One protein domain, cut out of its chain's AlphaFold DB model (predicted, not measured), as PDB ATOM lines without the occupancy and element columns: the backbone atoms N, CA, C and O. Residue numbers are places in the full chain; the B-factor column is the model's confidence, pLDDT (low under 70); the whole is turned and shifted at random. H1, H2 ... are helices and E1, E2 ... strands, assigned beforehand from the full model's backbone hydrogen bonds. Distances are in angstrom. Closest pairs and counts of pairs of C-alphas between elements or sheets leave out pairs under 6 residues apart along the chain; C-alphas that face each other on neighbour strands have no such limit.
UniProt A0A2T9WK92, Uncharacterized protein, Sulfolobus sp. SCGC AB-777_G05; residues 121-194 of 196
ATOM      1  N   GLU A 121       1.931 -38.867  53.824       71.06
ATOM      2  CA  GLU A 121       2.275 -40.221  53.398       71.06
ATOM      3  C   GLU A 121       2.519 -40.209  51.886       71.06
ATOM      4  O   GLU A 121       1.687 -39.733  51.110       71.06
ATOM      5  N   ARG A 122       3.678 -40.724  51.459       72.94
ATOM      6  CA  ARG A 122       4.024 -40.850  50.040       72.94
ATOM      7  C   ARG A 122       3.933 -42.302  49.616       72.94
ATOM      8  O   ARG A 122       4.769 -43.119  50.000       72.94
ATOM      9  N   LYS A 123       2.969 -42.617  48.756       76.94
ATOM     10  CA  LYS A 123       2.875 -43.935  48.131       76.94
ATOM     11  C   LYS A 123       3.464 -43.868  46.732       76.94
ATOM     12  O   LYS A 123       2.885 -43.259  45.835       76.94
ATOM     13  N   LEU A 124       4.614 -44.509  46.536       75.12
ATOM     14  CA  LEU A 124       5.209 -44.634  45.209       75.12
ATOM     15  C   LEU A 124       4.218 -45.312  44.252       75.12
ATOM     16  O   LEU A 124       3.775 -46.435  44.502       75.12
ATOM     17  N   LYS A 125       3.908 -44.639  43.145       79.88
ATOM     18  CA  LYS A 125       3.031 -45.153  42.086       79.88
ATOM     19  C   LYS A 125       3.811 -45.582  40.857       79.88
ATOM     20  O   LYS A 125       3.518 -46.630  40.290       79.88
ATOM     21  N   ILE A 126       4.776 -44.768  40.428       82.12
ATOM     22  CA  ILE A 126       5.438 -44.929  39.129       82.12
ATOM     23  C   ILE A 126       6.940 -44.667  39.266       82.12
ATOM     24  O   ILE A 126       7.347 -43.710  39.920       82.12
ATOM     25  N   LYS A 127       7.748 -45.503  38.599       87.69
ATOM     26  CA  LYS A 127       9.181 -45.295  38.336       87.69
ATOM     27  C   LYS A 127       9.468 -45.637  36.882       87.69
ATOM     28  O   LYS A 127       9.226 -46.775  36.481       87.69
ATOM     29  N   LEU A 128       9.952 -44.683  36.088       88.31
ATOM     30  CA  LEU A 128      10.261 -44.933  34.676       88.31
ATOM     31  C   LEU A 128      11.215 -43.897  34.078       88.31
ATOM     32  O   LEU A 128      11.398 -42.807  34.610       88.31
ATOM     33  N   TYR A 129      11.782 -44.242  32.923       86.06
ATOM     34  CA  TYR A 129      12.453 -43.292  32.042       86.06
ATOM     35  C   TYR A 129      11.472 -42.799  30.978       86.06
ATOM     36  O   TYR A 129      10.802 -43.602  30.332       86.06
ATOM     37  N   THR A 130      11.391 -41.485  30.786       88.88
ATOM     38  CA  THR A 130      10.508 -40.857  29.793       88.88
ATOM     39  C   THR A 130      11.109 -39.569  29.249       88.88
ATOM     40  O   THR A 130      12.226 -39.200  29.585       88.88
ATOM     41  N   ASN A 131      10.374 -38.881  28.391       87.50
ATOM     42  CA  ASN A 131      10.645 -37.519  27.964       87.50
ATOM     43  C   ASN A 131       9.449 -36.624  28.303       87.50
ATOM     44  O   ASN A 131       8.431 -37.090  28.816       87.50
ATOM     45  N   TYR A 132       9.554 -35.338  27.984       84.25
ATOM     46  CA  TYR A 132       8.513 -34.359  28.278       84.25
ATOM     47  C   TYR A 132       7.133 -34.750  27.718       84.25
ATOM     48  O   TYR A 132       6.128 -34.642  28.414       84.25
ATOM     49  N   LEU A 133       7.074 -35.284  26.492       85.50
ATOM     50  CA  LEU A 133       5.816 -35.735  25.885       85.50
ATOM     51  C   LEU A 133       5.215 -36.942  26.614       85.50
ATOM     52  O   LEU A 133       4.000 -37.021  26.783       85.50
ATOM     53  N   GLY A 134       6.045 -37.898  27.027       86.25
ATOM     54  CA  GLY A 134       5.579 -39.039  27.807       86.25
ATOM     55  C   GLY A 134       5.140 -38.635  29.216       86.25
ATOM     56  O   GLY A 134       4.154 -39.172  29.710       86.25
ATOM     57  N   LEU A 135       5.811 -37.656  29.830       84.00
ATOM     58  CA  LEU A 135       5.411 -37.082  31.116       84.00
ATOM     59  C   LEU A 135       4.042 -36.389  31.030       84.00
ATOM     60  O   LEU A 135       3.177 -36.661  31.854       84.00
ATOM     61  N   LEU A 136       3.810 -35.578  29.991       81.94
ATOM     62  CA  LEU A 136       2.506 -34.958  29.725       81.94
ATOM     63  C   LEU A 136       1.381 -35.995  29.622       81.94
ATOM     64  O   LEU A 136       0.336 -35.838  30.242       81.94
ATOM     65  N   LYS A 137       1.613 -37.093  28.891       85.19
ATOM     66  CA  LYS A 137       0.635 -38.187  28.780       85.19
ATOM     67  C   LYS A 137       0.363 -38.871  30.117       85.19
ATOM     68  O   LYS A 137      -0.770 -39.258  30.374       85.19
ATOM     69  N   LEU A 138       1.391 -39.053  30.946       82.00
ATOM     70  CA  LEU A 138       1.233 -39.625  32.283       82.00
ATOM     71  C   LEU A 138       0.399 -38.708  33.174       82.00
ATOM     72  O   LEU A 138      -0.507 -39.195  33.839       82.00
ATOM     73  N   PHE A 139       0.653 -37.398  33.146       78.75
ATOM     74  CA  PHE A 139      -0.163 -36.429  33.876       78.75
ATOM     75  C   PHE A 139      -1.610 -36.421  33.386       78.75
ATOM     76  O   PHE A 139      -2.511 -36.515  34.208       78.75
ATOM     77  N   ASP A 140      -1.849 -36.444  32.073       76.69
ATOM     78  CA  ASP A 140      -3.203 -36.563  31.515       76.69
ATOM     79  C   ASP A 140      -3.946 -37.815  32.006       76.69
ATOM     80  O   ASP A 140      -5.164 -37.777  32.173       76.69
ATOM     81  N   ILE A 141      -3.240 -38.933  32.205       77.19
ATOM     82  CA  ILE A 141      -3.826 -40.170  32.741       77.19
ATOM     83  C   ILE A 141      -4.129 -40.004  34.232       77.19
ATOM     84  O   ILE A 141      -5.260 -40.240  34.642       77.19
ATOM     85  N   LEU A 142      -3.147 -39.558  35.018       72.88
ATOM     86  CA  LEU A 142      -3.269 -39.407  36.471       72.88
ATOM     87  C   LEU A 142      -4.361 -38.397  36.861       72.88
ATOM     88  O   LEU A 142      -5.110 -38.637  37.800       72.88
ATOM     89  N   LEU A 143      -4.507 -37.304  36.108       67.88
ATOM     90  CA  LEU A 143      -5.514 -36.263  36.358       67.88
ATOM     91  C   LEU A 143      -6.930 -36.676  35.928       67.88
ATOM     92  O   LEU A 143      -7.914 -36.128  36.423       67.88
ATOM     93  N   LYS A 144      -7.065 -37.633  35.000       66.31
ATOM     94  CA  LYS A 144      -8.370 -38.141  34.546       66.31
ATOM     95  C   LYS A 144      -8.996 -39.152  35.501       66.31
ATOM     96  O   LYS A 144     -10.186 -39.422  35.357       66.31
ATOM     97  N   GLU A 145      -8.247 -39.689  36.465       59.53
ATOM     98  CA  GLU A 145      -8.766 -40.680  37.419       59.53
ATOM     99  C   GLU A 145      -9.787 -40.107  38.427       59.53
ATOM    100  O   GLU A 145     -10.338 -40.862  39.220       59.53
ATOM    101  N   GLY A 146     -10.145 -38.817  38.360       50.09
ATOM    102  CA  GLY A 146     -11.340 -38.260  39.020       50.09
ATOM    103  C   GLY A 146     -11.278 -38.172  40.551       50.09
ATOM    104  O   GLY A 146     -12.180 -37.610  41.172       50.09
ATOM    105  N   GLU A 147     -10.215 -38.679  41.163       52.91
ATOM    106  CA  GLU A 147      -9.874 -38.464  42.563       52.91
ATOM    107  C   GLU A 147      -9.017 -37.194  42.671       52.91
ATOM    108  O   GLU A 147      -8.080 -37.007  41.895       52.91
ATOM    109  N   ARG A 148      -9.331 -36.305  43.627       56.19
ATOM    110  CA  ARG A 148      -8.474 -35.161  43.996       56.19
ATOM    111  C   ARG A 148      -7.199 -35.678  44.665       56.19
ATOM    112  O   ARG A 148      -7.052 -35.599  45.882       56.19
ATOM    113  N   ASN A 149      -6.326 -36.276  43.871       62.66
ATOM    114  CA  ASN A 149      -5.051 -36.805  44.313       62.66
ATOM    115  C   ASN A 149      -3.966 -35.807  43.931       62.66
ATOM    116  O   ASN A 149      -3.767 -35.516  42.750       62.66
ATOM    117  N   SER A 150      -3.243 -35.310  44.928       71.00
ATOM    118  CA  SER A 150      -2.037 -34.527  44.693       71.00
ATOM    119  C   SER A 150      -0.860 -35.486  44.494       71.00
ATOM    120  O   SER A 150      -0.712 -36.479  45.217       71.00
ATOM    121  N   TYR A 151      -0.007 -35.207  43.514       73.38
ATOM    122  CA  TYR A 151       1.158 -36.041  43.222       73.38
ATOM    123  C   TYR A 151       2.450 -35.281  43.468       73.38
ATOM    124  O   TYR A 151       2.585 -34.124  43.090       73.38
ATOM    125  N   TYR A 152       3.433 -35.953  44.050       74.00
ATOM    126  CA  TYR A 152       4.798 -35.460  44.133       74.00
ATOM    127  C   TYR A 152       5.638 -36.135  43.057       74.00
ATOM    128  O   TYR A 152       5.751 -37.363  43.017       74.00
ATOM    129  N   VAL A 153       6.209 -35.326  42.173       75.94
ATOM    130  CA  VAL A 153       6.977 -35.774  41.017       75.94
ATOM    131  C   VAL A 153       8.432 -35.398  41.225       75.94
ATOM    132  O   VAL A 153       8.789 -34.223  41.266       75.94
ATOM    133  N   LEU A 154       9.278 -36.417  41.323       77.25
ATOM    134  CA  LEU A 154      10.724 -36.280  41.344       77.25
ATOM    135  C   LEU A 154      11.260 -36.572  39.942       77.25
ATOM    136  O   LEU A 154      11.162 -37.700  39.462       77.25
ATOM    137  N   ILE A 155      11.841 -35.567  39.297       75.81
ATOM    138  CA  ILE A 155      12.482 -35.670  37.986       75.81
ATOM    139  C   ILE A 155      13.992 -35.583  38.169       75.81
ATOM    140  O   ILE A 155      14.508 -34.642  38.771       75.81
ATOM    141  N   ILE A 156      14.703 -36.557  37.609       71.62
ATOM    142  CA  ILE A 156      16.155 -36.689  37.684       71.62
ATOM    143  C   ILE A 156      16.718 -36.774  36.262       71.62
ATOM    144  O   ILE A 156      16.424 -37.719  35.524       71.62
ATOM    145  N   ASN A 157      17.572 -35.825  35.870       67.69
ATOM    146  CA  ASN A 157      18.292 -35.895  34.597       67.69
ATOM    147  C   ASN A 157      19.693 -35.277  34.684       67.69
ATOM    148  O   ASN A 157      19.825 -34.094  34.950       67.69
ATOM    149  N   LYS A 158      20.747 -36.055  34.388       62.09
ATOM    150  CA  LYS A 158      22.133 -35.569  34.184       62.09
ATOM    151  C   LYS A 158      22.654 -34.557  35.232       62.09
ATOM    152  O   LYS A 158      23.448 -33.683  34.896       62.09
ATOM    153  N   GLY A 159      22.261 -34.703  36.498       53.00
ATOM    154  CA  GLY A 159      22.671 -33.804  37.590       53.00
ATOM    155  C   GLY A 159      21.777 -32.570  37.781       53.00
ATOM    156  O   GLY A 159      22.063 -31.746  38.645       53.00
ATOM    157  N   GLU A 160      20.700 -32.450  37.007       58.88
ATOM    158  CA  GLU A 160      19.577 -31.546  37.242       58.88
ATOM    159  C   GLU A 160      18.426 -32.313  37.895       58.88
ATOM    160  O   GLU A 160      18.145 -33.474  37.566       58.88
ATOM    161  N   TYR A 161      17.770 -31.647  38.839       60.53
ATOM    162  CA  TYR A 161      16.695 -32.217  39.634       60.53
ATOM    163  C   TYR A 161      15.549 -31.222  39.657       60.53
ATOM    164  O   TYR A 161      15.736 -30.079  40.072       60.53
ATOM    165  N   VAL A 162      14.380 -31.664  39.207       61.75
ATOM    166  CA  VAL A 162      13.145 -30.890  39.306       61.75
ATOM    167  C   VAL A 162      12.208 -31.681  40.195       61.75
ATOM    168  O   VAL A 162      11.906 -32.841  39.923       61.75
ATOM    169  N   VAL A 163      11.794 -31.061  41.289       61.94
ATOM    170  CA  VAL A 163      10.792 -31.615  42.188       61.94
ATOM    171  C   VAL A 163       9.576 -30.726  42.108       61.94
ATOM    172  O   VAL A 163       9.693 -29.528  42.369       61.94
ATOM    173  N   GLU A 164       8.431 -31.307  41.772       64.62
ATOM    174  CA  GLU A 164       7.184 -30.563  41.659       64.62
ATOM    175  C   GLU A 164       6.014 -31.300  42.301       64.62
ATOM    176  O   GLU A 164       5.880 -32.520  42.191       64.62
ATOM    177  N   ILE A 165       5.160 -30.526  42.968       57.84
ATOM    178  CA  ILE A 165       3.873 -30.981  43.488       57.84
ATOM    179  C   ILE A 165       2.821 -30.632  42.439       57.84
ATOM    180  O   ILE A 165       2.754 -29.502  41.958       57.84
ATOM    181  N   VAL A 166       2.017 -31.616  42.065       60.16
ATOM    182  CA  VAL A 166       0.935 -31.497  41.093       60.16
ATOM    183  C   VAL A 166      -0.380 -31.532  41.867       60.16
ATOM    184  O   VAL A 166      -0.766 -32.597  42.345       60.16
ATOM    185  N   ASP A 167      -1.040 -30.378  41.986       53.16
ATOM    186  CA  ASP A 167      -2.384 -30.213  42.561       53.16
ATOM    187  C   ASP A 167      -3.152 -29.172  41.722       53.16
ATOM    188  O   ASP A 167      -2.678 -28.046  41.605       53.16
ATOM    189  N   ASP A 168      -4.228 -29.560  41.020       45.09
ATOM    190  CA  ASP A 168      -5.095 -28.720  40.144       45.09
ATOM    191  C   ASP A 168      -4.403 -27.699  39.161       45.09
ATOM    192  O   ASP A 168      -5.047 -26.845  38.557       45.09
ATOM    193  N   ILE A 169      -3.089 -27.868  38.949       47.41
ATOM    194  CA  ILE A 169      -2.066 -27.381  37.990       47.41
ATOM    195  C   ILE A 169      -1.979 -25.892  37.588       47.41
ATOM    196  O   ILE A 169      -2.633 -25.417  36.660       47.41
ATOM    197  N   LEU A 170      -0.880 -25.278  38.058       40.00
ATOM    198  CA  LEU A 170       0.046 -24.466  37.248       40.00
ATOM    199  C   LEU A 170       1.493 -24.925  37.532       40.00
ATOM    200  O   LEU A 170       2.124 -24.496  38.494       40.00
ATOM    201  N   LEU A 171       2.013 -25.843  36.710       54.56
ATOM    202  CA  LEU A 171       3.409 -26.299  36.771       54.56
ATOM    203  C   LEU A 171       4.356 -25.238  36.193       54.56
ATOM    204  O   LEU A 171       4.008 -24.555  35.224       54.56
ATOM    205  N   SER A 172       5.599 -25.189  36.689       60.53
ATOM    206  CA  SER A 172       6.726 -24.589  35.958       60.53
ATOM    207  C   SER A 172       7.065 -25.482  34.755       60.53
ATOM    208  O   SER A 172       7.997 -26.288  34.757       60.53
ATOM    209  N   MET A 173       6.239 -25.404  33.707       65.75
ATOM    210  CA  MET A 173       6.326 -26.284  32.533       65.75
ATOM    211  C   MET A 173       7.664 -26.166  31.798       65.75
ATOM    212  O   MET A 173       8.056 -27.094  31.096       65.75
ATOM    213  N   GLU A 174       8.362 -25.043  31.953       69.06
ATOM    214  CA  GLU A 174       9.610 -24.753  31.256       69.06
ATOM    215  C   GLU A 174      10.810 -25.497  31.863       69.06
ATOM    216  O   GLU A 174      11.583 -26.108  31.126       69.06
ATOM    217  N   GLU A 175      10.929 -25.554  33.192       67.81
ATOM    218  CA  GLU A 175      12.016 -26.279  33.867       67.81
ATOM    219  C   GLU A 175      11.873 -27.793  33.697       67.81
ATOM    220  O   GLU A 175      12.842 -28.477  33.365       67.81
ATOM    221  N   ILE A 176      10.647 -28.311  33.814       71.81
ATOM    222  CA  ILE A 176      10.336 -29.719  33.535       71.81
ATOM    223  C   ILE A 176      10.656 -30.065  32.079       71.81
ATOM    224  O   ILE A 176      11.250 -31.107  31.798       71.81
ATOM    225  N   LYS A 177      10.268 -29.200  31.133       75.62
ATOM    226  CA  LYS A 177      10.541 -29.407  29.708       75.62
ATOM    227  C   LYS A 177      12.038 -29.461  29.429       75.62
ATOM    228  O   LYS A 177      12.464 -30.347  28.693       75.62
ATOM    229  N   ASN A 178      12.819 -28.571  30.036       76.38
ATOM    230  CA  ASN A 178      14.273 -28.563  29.891       76.38
ATOM    231  C   ASN A 178      14.897 -29.824  30.509       76.38
ATOM    232  O   ASN A 178      15.653 -30.532  29.840       76.38
ATOM    233  N   ALA A 179      14.493 -30.183  31.731       73.38
ATOM    234  CA  ALA A 179      14.978 -31.378  32.418       73.38
ATOM    235  C   ALA A 179      14.566 -32.685  31.717       73.38
ATOM    236  O   ALA A 179      15.270 -33.682  31.825       73.38
ATOM    237  N   CYS A 180      13.464 -32.709  30.964       79.06
ATOM    238  CA  CYS A 180      12.957 -33.894  30.267       79.06
ATOM    239  C   CYS A 180      12.988 -33.782  28.732       79.06
ATOM    240  O   CYS A 180      12.265 -34.522  28.060       79.06
ATOM    241  N   GLU A 181      13.819 -32.908  28.150       81.88
ATOM    242  CA  GLU A 181      13.815 -32.645  26.699       81.88
ATOM    243  C   GLU A 181      14.051 -33.923  25.869       81.88
ATOM    244  O   GLU A 181      13.338 -34.189  24.901       81.88
ATOM    245  N   LYS A 182      15.035 -34.743  26.268       80.94
ATOM    246  CA  LYS A 182      15.398 -35.992  25.568       80.94
ATOM    247  C   LYS A 182      14.972 -37.239  26.326       80.94
ATOM    248  O   LYS A 182      14.224 -38.055  25.799       80.94
ATOM    249  N   LEU A 183      15.501 -37.406  27.534       82.94
ATOM    250  CA  LEU A 183      15.220 -38.531  28.413       82.94
ATOM    251  C   LEU A 183      15.510 -38.090  29.848       82.94
ATOM    252  O   LEU A 183      16.583 -37.551  30.109       82.94
ATOM    253  N   CYS A 184      14.575 -38.332  30.750       83.94
ATOM    254  CA  CYS A 184      14.692 -38.109  32.181       83.94
ATOM    255  C   CYS A 184      14.171 -39.342  32.916       83.94
ATOM    256  O   CYS A 184      13.309 -40.072  32.418       83.94
ATOM    257  N   TYR A 185      14.716 -39.584  34.099       82.00
ATOM    258  CA  TYR A 185      14.152 -40.539  35.035       82.00
ATOM    259  C   TYR A 185      13.138 -39.817  35.914       82.00
ATOM    260  O   TYR A 185      13.407 -38.705  36.367       82.00
ATOM    261  N   ILE A 186      11.986 -40.434  36.149       83.50
ATOM    262  CA  ILE A 186      10.957 -39.870  37.016       83.50
ATOM    263  C   ILE A 186      10.505 -40.875  38.066       83.50
ATOM    264  O   ILE A 186      10.416 -42.081  37.810       83.50
ATOM    265  N   GLU A 187      10.138 -40.346  39.224       82.44
ATOM    266  CA  GLU A 187       9.389 -41.053  40.251       82.44
ATOM    267  C   GLU A 187       8.152 -40.233  40.613       82.44
ATOM    268  O   GLU A 187       8.253 -39.035  40.871       82.44
ATOM    269  N   ILE A 188       6.984 -40.874  40.618       78.25
ATOM    270  CA  ILE A 188       5.717 -40.233  40.983       78.25
ATOM    271  C   ILE A 188       5.181 -40.902  42.237       78.25
ATOM    272  O   ILE A 188       5.021 -42.129  42.292       78.25
ATOM    273  N   TYR A 189       4.876 -40.075  43.223       77.25
ATOM    274  CA  TYR A 189       4.315 -40.467  44.499       77.25
ATOM    275  C   TYR A 189       2.918 -39.871  44.630       77.25
ATOM    276  O   TYR A 189       2.739 -38.670  44.457       77.25
ATOM    277  N   GLU A 190       1.932 -40.705  44.941       76.31
ATOM    278  CA  GLU A 190       0.627 -40.235  45.405       76.31
ATOM    279  C   GLU A 190       0.797 -39.706  46.831       76.31
ATOM    280  O   GLU A 190       1.377 -40.394  47.683       76.31
ATOM    281  N   LEU A 191       0.317 -38.488  47.073       72.81
ATOM    282  CA  LEU A 191       0.295 -37.881  48.393       72.81
ATOM    283  C   LEU A 191      -1.022 -38.220  49.078       72.81
ATOM    284  O   LEU A 191      -2.095 -37.964  48.537       72.81
ATOM    285  N   LYS A 192      -0.936 -38.775  50.287       69.75
ATOM    286  CA  LYS A 192      -2.094 -38.960  51.159       69.75
ATOM    287  C   LYS A 192      -1.929 -38.117  52.418       69.75
ATOM    288  O   LYS A 192      -0.844 -38.132  53.013       69.75
ATOM    289  N   PRO A 193      -2.980 -37.398  52.853       59.28
ATOM    290  CA  PRO A 193      -2.983 -36.800  54.177       59.28
ATOM    291  C   PRO A 193      -2.686 -37.894  55.201       59.28
ATOM    292  O   PRO A 193      -3.298 -38.965  55.151       59.28
ATOM    293  N   ILE A 194      -1.759 -37.644  56.126       56.72
ATOM    294  CA  ILE A 194      -1.603 -38.542  57.270       56.72
ATOM    295  C   ILE A 194      -2.909 -38.469  58.056       56.72
ATOM    296  O   ILE A 194      -3.314 -37.396  58.500       56.72
TER     297      ILE A 194
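Overview. This is residues 121 to 194 of the 196 residues of an uncharacterized protein of Sulfolobus sp. SCGC AB-777_G05 (UniProt A0A2T9WK92). Look for one twisted wall of four antiparallel strands with two helices over one face and the other face bare. The longer helix, H1, runs along the strands mainly over E4, and the short H2 sits over E2 and E3. The printed part has 74 residues, with two named helices and four named strands that follow along the chain as E1 H1 E2 E3 H2 E4, and the sheet's order is E1 E4 E2 E3. Its class is mixed, helices and strands. The whole is compact, with a radius of gyration of the C-alphas of 11.7 A, and elongated, spanning 33 by 21 by 19 A.

Arrangement. Begin with the sheet, at its inner strands E4, residues 184 to 193, and E2, residues 151 to 157. They are antiparallel at 160 degrees; N 154 and O 187 are within hydrogen-bond range at 2.8 A. Beside E4 find the edge strand E1, residues 121 to 130, antiparallel to E4 at 161 degrees, with N 123 and O 190 2.9 A apart. Beside E2 find the other edge strand, E3, residues 160 to 166; E2 and E3 form a hairpin, antiparallel at 166 degrees, with N 153 and O 164 2.8 A apart. E1 and E3 are apart. Now look over one face, where the helices make two layers with the sheet. H1, residues 132 to 144, is on the sheet at a height of 9.6 A, over E4 and, only just, over E2, on which 3 of its 13 C-alphas fall; it runs along the strands, at 13 degrees to E4 on the local plane. H2, residues 173 to 179, is on the same face at a height of 9.0 A, over E2 and, only just, over E3, on which 3 of its 7 C-alphas fall. The closest C-alphas of E3 and H2 are those of Val 162 and Ile 176, 6.5 A apart. H1 and H2 are close but not clearly touching, their closest C-alphas being those of Tyr 132 and Lys 177, 5.5 A apart; they run opposite ways at a steep tilt of 48 degrees. In both helices every O i to N i+4 pair is within hydrogen-bond range. E1, H1, E2 and E3, H2, E4 are split strand-helix-strand units, two strands running the same way with another strand between them in the sheet; both crossovers are right-handed.

Along the chain. Find C-alpha 121 at (2.275, -40.221, 53.398), where E1 begins; E1 runs 25.0 A to Thr 130. H1 begins at C-alpha 132, (8.513, -34.359, 28.278), and is 18.4 A long. E2 is 19.2 A, E3 19.0 A and H2 10.0 A long. E4 runs 28.2 A, ending at C-alpha 193, (-2.983, -36.800, 54.177).

Size, cuts and confidence. The C-alphas of Lys 182 and Ile 194, the two farthest apart, are 36.1 A from each other. The printed part has no cut, and no link is long. Its mean pLDDT is 71.4; residues 143 to 149, 157 to 175 and 192 to 194 are under 70.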